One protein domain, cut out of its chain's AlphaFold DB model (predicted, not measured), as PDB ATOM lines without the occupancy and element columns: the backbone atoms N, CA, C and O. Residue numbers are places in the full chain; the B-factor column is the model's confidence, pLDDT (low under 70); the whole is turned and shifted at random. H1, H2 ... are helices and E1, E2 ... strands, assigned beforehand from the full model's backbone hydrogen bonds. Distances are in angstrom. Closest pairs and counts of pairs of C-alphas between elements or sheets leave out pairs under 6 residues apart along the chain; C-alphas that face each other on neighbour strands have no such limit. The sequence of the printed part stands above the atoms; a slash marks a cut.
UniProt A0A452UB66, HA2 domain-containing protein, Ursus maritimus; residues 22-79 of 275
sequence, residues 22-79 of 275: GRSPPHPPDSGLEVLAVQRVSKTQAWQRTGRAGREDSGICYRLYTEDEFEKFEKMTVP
ATOM      1  N   GLY A  22      24.195  20.004 -45.477       46.78
ATOM      2  CA  GLY A  22      24.335  20.672 -44.185       46.78
ATOM      3  C   GLY A  22      25.795  21.091 -44.023       46.78
ATOM      4  O   GLY A  22      26.687  20.325 -44.386       46.78
ATOM      5  N   ARG A  23      26.061  22.299 -43.517       47.56
ATOM      6  CA  ARG A  23      27.391  22.611 -42.977       47.56
ATOM      7  C   ARG A  23      27.374  22.207 -41.516       47.56
ATOM      8  O   ARG A  23      26.665  22.811 -40.718       47.56
ATOM      9  N   SER A  24      28.119  21.170 -41.198       45.84
ATOM     10  CA  SER A  24      28.428  20.782 -39.828       45.84
ATOM     11  C   SER A  24      29.942  20.788 -39.692       45.84
ATOM     12  O   SER A  24      30.617  20.471 -40.671       45.84
ATOM     13  N   PRO A  25      30.489  21.157 -38.529       49.41
ATOM     14  CA  PRO A  25      31.894  20.940 -38.240       49.41
ATOM     15  C   PRO A  25      32.108  19.472 -37.840       49.41
ATOM     16  O   PRO A  25      31.712  19.084 -36.741       49.41
ATOM     17  N   PRO A  26      32.671  18.591 -38.689       50.62
ATOM     18  CA  PRO A  26      33.395  17.439 -38.188       50.62
ATOM     19  C   PRO A  26      34.653  17.907 -37.459       50.62
ATOM     20  O   PRO A  26      35.422  18.719 -37.975       50.62
ATOM     21  N   HIS A  27      34.876  17.336 -36.282       48.34
ATOM     22  CA  HIS A  27      36.150  17.387 -35.585       48.34
ATOM     23  C   HIS A  27      36.813  16.008 -35.726       48.34
ATOM     24  O   HIS A  27      36.435  15.076 -35.010       48.34
ATOM     25  N   PRO A  28      37.745  15.813 -36.679       49.91
ATOM     26  CA  PRO A  28      38.496  14.571 -36.776       49.91
ATOM     27  C   PRO A  28      39.361  14.432 -35.513       49.91
ATOM     28  O   PRO A  28      40.145  15.348 -35.236       49.91
ATOM     29  N   PRO A  29      39.255  13.320 -34.760       45.28
ATOM     30  CA  PRO A  29      39.940  13.154 -33.476       45.28
ATOM     31  C   PRO A  29      41.468  13.283 -33.586       45.28
ATOM     32  O   PRO A  29      42.095  13.780 -32.659       45.28
ATOM     33  N   ASP A  30      42.048  12.944 -34.742       52.19
ATOM     34  CA  ASP A  30      43.500  12.999 -34.979       52.19
ATOM     35  C   ASP A  30      44.060  14.396 -35.265       52.19
ATOM     36  O   ASP A  30      45.257  14.626 -35.113       52.19
ATOM     37  N   SER A  31      43.230  15.341 -35.717       55.16
ATOM     38  CA  SER A  31      43.737  16.632 -36.214       55.16
ATOM     39  C   SER A  31      43.578  17.786 -35.229       55.16
ATOM     40  O   SER A  31      44.247  18.803 -35.386       55.16
ATOM     41  N   GLY A  32      42.692  17.662 -34.231       56.12
ATOM     42  CA  GLY A  32      42.375  18.758 -33.302       56.12
ATOM     43  C   GLY A  32      41.807  20.016 -33.981       56.12
ATOM     44  O   GLY A  32      41.775  21.087 -33.374       56.12
ATOM     45  N   LEU A  33      41.415  19.915 -35.257       61.16
ATOM     46  CA  LEU A  33      40.928  21.017 -36.078       61.16
ATOM     47  C   LEU A  33      39.447  20.819 -36.382       61.16
ATOM     48  O   LEU A  33      39.027  19.777 -36.883       61.16
ATOM     49  N   GLU A  34      38.656  21.859 -36.142       61.16
ATOM     50  CA  GLU A  34      37.288  21.922 -36.639       61.16
ATOM     51  C   GLU A  34      37.300  22.289 -38.118       61.16
ATOM     52  O   GLU A  34      37.785  23.352 -38.514       61.16
ATOM     53  N   VAL A  35      36.743  21.416 -38.951       68.88
ATOM     54  CA  VAL A  35      36.601  21.680 -40.381       68.88
ATOM     55  C   VAL A  35      35.127  21.811 -40.679       68.88
ATOM     56  O   VAL A  35      34.391  20.857 -40.497       68.88
ATOM     57  N   LEU A  36      34.671  22.954 -41.188       72.81
ATOM     58  CA  LEU A  36      33.302  23.082 -41.690       72.81
ATOM     59  C   LEU A  36      33.185  22.360 -43.036       72.81
ATOM     60  O   LEU A  36      33.521  22.910 -44.085       72.81
ATOM     61  N   ALA A  37      32.706  21.118 -43.001       75.25
ATOM     62  CA  ALA A  37      32.532  20.294 -44.186       75.25
ATOM     63  C   ALA A  37      31.064  20.249 -44.620       75.25
ATOM     64  O   ALA A  37      30.135  20.280 -43.812       75.25
ATOM     65  N   VAL A  38      30.859  20.141 -45.930       79.50
ATOM     66  CA  VAL A  38      29.554  19.785 -46.485       79.50
ATOM     67  C   VAL A  38      29.293  18.316 -46.169       79.50
ATOM     68  O   VAL A  38      30.016  17.441 -46.644       79.50
ATOM     69  N   GLN A  39      28.260  18.054 -45.374       82.19
ATOM     70  CA  GLN A  39      27.834  16.706 -45.009       82.19
ATOM     71  C   GLN A  39      26.416  16.420 -45.506       82.19
ATOM     72  O   GLN A  39      25.617  17.330 -45.757       82.19
ATOM     73  N   ARG A  40      26.119  15.124 -45.653       84.94
ATOM     74  CA  ARG A  40      24.766  14.638 -45.943       84.94
ATOM     75  C   ARG A  40      23.838  14.972 -44.771       84.94
ATOM     76  O   ARG A  40      24.257  14.957 -43.618       84.94
ATOM     77  N   VAL A  41      22.579  15.280 -45.077       89.75
ATOM     78  CA  VAL A  41      21.553  15.557 -44.060       89.75
ATOM     79  C   VAL A  41      21.058  14.274 -43.396       89.75
ATOM     80  O   VAL A  41      21.057  13.211 -44.012       89.75
ATOM     81  N   SER A  42      20.563  14.380 -42.164       91.44
ATOM     82  CA  SER A  42      19.844  13.274 -41.521       91.44
ATOM     83  C   SER A  42      18.425  13.119 -42.082       91.44
ATOM     84  O   SER A  42      17.845  14.058 -42.641       91.44
ATOM     85  N   LYS A  43      17.810  11.948 -41.870       92.12
ATOM     86  CA  LYS A  43      16.401  11.699 -42.217       92.12
ATOM     87  C   LYS A  43      15.484  12.738 -41.573       92.12
ATOM     88  O   LYS A  43      14.620  13.293 -42.246       92.12
ATOM     89  N   THR A  44      15.713  13.060 -40.300       90.62
ATOM     90  CA  THR A  44      14.927  14.074 -39.575       90.62
ATOM     91  C   THR A  44      15.033  15.456 -40.231       90.62
ATOM     92  O   THR A  44      14.023  16.134 -40.413       90.62
ATOM     93  N   GLN A  45      16.228  15.863 -40.669       91.38
ATOM     94  CA  GLN A  45      16.415  17.133 -41.380       91.38
ATOM     95  C   GLN A  45      15.730  17.142 -42.753       91.38
ATOM     96  O   GLN A  45      15.119  18.141 -43.134       91.38
ATOM     97  N   ALA A  46      15.799  16.037 -43.497       91.00
ATOM     98  CA  ALA A  46      15.107  15.896 -44.776       91.00
ATOM     99  C   ALA A  46      13.577  15.984 -44.618       91.00
ATOM    100  O   ALA A  46      12.903  16.672 -45.394       91.00
ATOM    101  N   TRP A  47      13.029  15.358 -43.575       90.88
ATOM    102  CA  TRP A  47      11.614  15.481 -43.222       90.88
ATOM    103  C   TRP A  47      11.240  16.908 -42.835       90.88
ATOM    104  O   TRP A  47      10.246  17.428 -43.334       90.88
ATOM    105  N   GLN A  48      12.072  17.593 -42.047       92.12
ATOM    106  CA  GLN A  48      11.843  18.993 -41.694       92.12
ATOM    107  C   GLN A  48      11.807  19.903 -42.934       92.12
ATOM    108  O   GLN A  48      10.979  20.809 -43.005       92.12
ATOM    109  N   ARG A  49      12.675  19.664 -43.928       91.38
ATOM    110  CA  ARG A  49      12.661  20.389 -45.215       91.38
ATOM    111  C   ARG A  49      11.378  20.122 -45.998       91.38
ATOM    112  O   ARG A  49      10.781  21.063 -46.503       91.38
ATOM    113  N   THR A  50      10.928  18.869 -46.022       90.31
ATOM    114  CA  THR A  50       9.663  18.474 -46.665       90.31
ATOM    115  C   THR A  50       8.474  19.171 -45.997       90.31
ATOM    116  O   THR A  50       7.643  19.762 -46.677       90.31
ATOM    117  N   GLY A  51       8.444  19.212 -44.661       89.75
ATOM    118  CA  GLY A  51       7.387  19.878 -43.896       89.75
ATOM    119  C   GLY A  51       7.317  21.396 -44.090       89.75
ATOM    120  O   GLY A  51       6.284  21.994 -43.811       89.75
ATOM    121  N   ARG A  52       8.375  22.049 -44.600       92.00
ATOM    122  CA  ARG A  52       8.315  23.481 -44.951       92.00
ATOM    123  C   ARG A  52       7.431  23.750 -46.167       92.00
ATOM    124  O   ARG A  52       6.878  24.839 -46.239       92.00
ATOM    125  N   ALA A  53       7.291  22.784 -47.075       90.12
ATOM    126  CA  ALA A  53       6.471  22.933 -48.275       90.12
ATOM    127  C   ALA A  53       4.963  22.883 -47.972       90.12
ATOM    128  O   ALA A  53       4.189  23.466 -48.715       90.12
ATOM    129  N   GLY A  54       4.554  22.226 -46.882       89.56
ATOM    130  CA  GLY A  54       3.147  22.022 -46.515       89.56
ATOM    131  C   GLY A  54       2.621  22.955 -45.420       89.56
ATOM    132  O   GLY A  54       1.788  22.529 -44.629       89.56
ATOM    133  N   ARG A  55       3.173  24.169 -45.274       90.44
ATOM    134  CA  ARG A  55       2.823  25.076 -44.158       90.44
ATOM    135  C   ARG A  55       1.523  25.849 -44.355       90.44
ATOM    136  O   ARG A  55       0.879  26.170 -43.365       90.44
ATOM    137  N   GLU A  56       1.189  26.173 -45.597       89.69
ATOM    138  CA  GLU A  56       0.008  26.978 -45.941       89.69
ATOM    139  C   GLU A  56      -1.029  26.143 -46.692       89.69
ATOM    140  O   GLU A  56      -2.206  26.166 -46.349       89.69
ATOM    141  N   ASP A  57      -0.577  25.360 -47.668       91.75
ATOM    142  CA  ASP A  57      -1.397  24.449 -48.465       91.75
ATOM    143  C   ASP A  57      -0.545  23.223 -48.845       91.75
ATOM    144  O   ASP A  57       0.654  23.155 -48.549       91.75
ATOM    145  N   SER A  58      -1.156  22.238 -49.497       92.88
ATOM    146  CA  SER A  58      -0.484  21.102 -50.116       92.88
ATOM    147  C   SER A  58       0.680  21.559 -51.008       92.88
ATOM    148  O   SER A  58       0.522  22.300 -51.977       92.88
ATOM    149  N   GLY A  59       1.887  21.114 -50.657       91.62
ATOM    150  CA  GLY A  59       3.124  21.470 -51.345       91.62
ATOM    151  C   GLY A  59       3.931  20.244 -51.754       91.62
ATOM    152  O   GLY A  59       3.781  19.159 -51.192       91.62
ATOM    153  N   ILE A  60       4.819  20.422 -52.731       92.62
ATOM    154  CA  ILE A  60       5.672  19.359 -53.279       92.62
ATOM    155  C   ILE A  60       7.128  19.646 -52.904       92.62
ATOM    156  O   ILE A  60       7.607  20.770 -53.038       92.62
ATOM    157  N   CYS A  61       7.852  18.621 -52.449       91.69
ATOM    158  CA  CYS A  61       9.277  18.707 -52.135       91.69
ATOM    159  C   CYS A  61      10.082  17.809 -53.079       91.69
ATOM    160  O   CYS A  61       9.996  16.586 -52.997       91.69
ATOM    161  N   TYR A  62      10.928  18.409 -53.914       92.56
ATOM    162  CA  TYR A  62      11.852  17.676 -54.780       92.56
ATOM    163  C   TYR A  62      13.148  17.343 -54.030       92.56
ATOM    164  O   TYR A  62      13.806  18.225 -53.475       92.56
ATOM    165  N   ARG A  63      13.524  16.061 -54.006       90.81
ATOM    166  CA  ARG A  63      14.767  15.549 -53.405       90.81
ATOM    167  C   ARG A  63      15.695  15.095 -54.539       90.81
ATOM    168  O   ARG A  63      15.249  14.342 -55.395       90.81
ATOM    169  N   LEU A  64      16.954  15.543 -54.573       92.56
ATOM    170  CA  LEU A  64      17.932  15.179 -55.620       92.56
ATOM    171  C   LEU A  64      18.825  14.011 -55.155       92.56
ATOM    172  O   LEU A  64      20.047  14.049 -55.281       92.56
ATOM    173  N   TYR A  65      18.203  12.994 -54.563       91.44
ATOM    174  CA  TYR A  65      18.819  11.727 -54.164       91.44
ATOM    175  C   TYR A  65      17.788  10.609 -54.318       91.44
ATOM    176  O   TYR A  65      16.581  10.871 -54.279       91.44
ATOM    177  N   THR A  66      18.254   9.376 -54.509       93.62
ATOM    178  CA  THR A  66      17.361   8.220 -54.668       93.62
ATOM    179  C   THR A  66      16.771   7.786 -53.326       93.62
ATOM    180  O   THR A  66      17.265   8.146 -52.253       93.62
ATOM    181  N   GLU A  67      15.698   7.001 -53.373       90.38
ATOM    182  CA  GLU A  67      15.087   6.424 -52.173       90.38
ATOM    183  C   GLU A  67      16.064   5.491 -51.437       90.38
ATOM    184  O   GLU A  67      16.261   5.642 -50.231       90.38
ATOM    185  N   ASP A  68      16.810   4.665 -52.175       91.94
ATOM    186  CA  ASP A  68      17.860   3.799 -51.621       91.94
ATOM    187  C   ASP A  68      18.950   4.580 -50.869       91.94
ATOM    188  O   ASP A  68      19.496   4.123 -49.862       91.94
ATOM    189  N   GLU A  69      19.319   5.768 -51.359       89.81
ATOM    190  CA  GLU A  69      20.274   6.633 -50.666       89.81
ATOM    191  C   GLU A  69      19.671   7.234 -49.398       89.81
ATOM    192  O   GLU A  69      20.355   7.314 -48.376       89.81
ATOM    193  N   PHE A  70      18.393   7.614 -49.439       89.75
ATOM    194  CA  PHE A  70      17.679   8.142 -48.283       89.75
ATOM    195  C   PHE A  70      17.592   7.121 -47.146       89.75
ATOM    196  O   PHE A  70      17.754   7.483 -45.977       89.75
ATOM    197  N   GLU A  71      17.391   5.841 -47.459       90.75
ATOM    198  CA  GLU A  71      17.361   4.777 -46.457       90.75
ATOM    199  C   GLU A  71      18.689   4.629 -45.709       90.75
ATOM    200  O   GLU A  71      18.679   4.355 -44.504       90.75
ATOM    201  N   LYS A  72      19.812   4.909 -46.379       91.19
ATOM    202  CA  LYS A  72      21.164   4.869 -45.802       91.19
ATOM    203  C   LYS A  72      21.493   6.080 -44.921       91.19
ATOM    204  O   LYS A  72      22.537   6.081 -44.274       91.19
ATOM    205  N   PHE A  73      20.658   7.123 -44.892       89.81
ATOM    206  CA  PHE A  73      20.924   8.308 -44.071       89.81
ATOM    207  C   PHE A  73      20.737   8.018 -42.578       89.81
ATOM    208  O   PHE A  73      19.856   7.259 -42.166       89.81
ATOM    209  N   GLU A  74      21.521   8.706 -41.750       90.50
ATOM    210  CA  GLU A  74      21.362   8.672 -40.298       90.50
ATOM    211  C   GLU A  74      19.980   9.190 -39.886       90.50
ATOM    212  O   GLU A  74      19.448  10.148 -40.456       90.50
ATOM    213  N   LYS A  75      19.379   8.572 -38.864       90.75
ATOM    214  CA  LYS A  75      18.041   8.957 -38.392       90.75
ATOM    215  C   LYS A  75      18.028  10.378 -37.821       90.75
ATOM    216  O   LYS A  75      17.157  11.177 -38.172       90.75
ATOM    217  N   MET A  76      18.995  10.694 -36.966       89.00
ATOM    218  CA  MET A  76      19.159  11.991 -36.305       89.00
ATOM    219  C   MET A  76      20.598  12.468 -36.461       89.00
ATOM    220  O   MET A  76      21.501  11.655 -36.604       89.00
ATOM    221  N   THR A  77      20.801  13.784 -36.438       87.12
ATOM    222  CA  THR A  77      22.150  14.355 -36.420       87.12
ATOM    223  C   THR A  77      22.769  14.222 -35.039       87.12
ATOM    224  O   THR A  77      22.102  14.506 -34.045       87.12
ATOM    225  N   VAL A  78      24.058  13.891 -34.996       86.38
ATOM    226  CA  VAL A  78      24.856  13.924 -33.766       86.38
ATOM    227  C   VAL A  78      24.773  15.320 -33.110       86.38
ATOM    228  O   VAL A  78      24.847  16.326 -33.825       86.38
ATOM    229  N   PRO A  79      24.609  15.417 -31.779       87.00
ATOM    230  CA  PRO A  79      24.618  16.681 -31.045       87.00
ATOM    231  C   PRO A  79      25.872  17.530 -31.298       87.00
ATOM    232  O   PRO A  79      26.957  17.018 -31.565       87.00
TER     233      PRO A  79
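This is residues 22 to 79 of the 275 residues of the protein "HA2 domain-containing protein" of Ursus maritimus (UniProt A0A452UB66). With little regular structure, this is an elongated trace: hairpin E1 and E2 and its loop reach one end, H1 runs toward the other, and residues 54 to 66 fold back to short H2, off to one side. Residues 64 to 69 stick out there. The printed part has 58 residues, 22 in named elements, mixed in class, ordered E1, E2, H1, H2. It is loose, radius of gyration of the C-alphas 14.5 A, spanning 47 by 25 by 17 A.

Look first at the hairpin of E1, residues 22 to 24, and E2, residues 37 to 39, antiparallel at 131 degrees; N 39 and O 22, 2.9 A apart, are within hydrogen-bond range. A tight link leads to H1, residues 43 to 53, apart from E1. H2, residues 67 to 71, is close to H1 but not clearly touching; their closest C-alphas, of Lys 43 and Phe 70, are 7.1 A apart. H2 is apart from both strands. Every O i to N i+4 pair is within hydrogen-bond range in H2, 6 of 7 in H1.

Find C-alpha 22 at (24.335, 20.672, -44.185), where E1 begins; E1 and E2 each measure 6.0 A. H1 runs 16.2 A from C-alpha 43; H2, 6.4 A, ends at C-alpha 71 (17.361, 4.777, -46.457).

The farthest C-alphas, of Asp 30 and Asp 57, are 48.3 A apart. The printed part has no cut; links E1 to E2 and H1 to H2 are long. Residues 22 to 35 have pLDDT under 70.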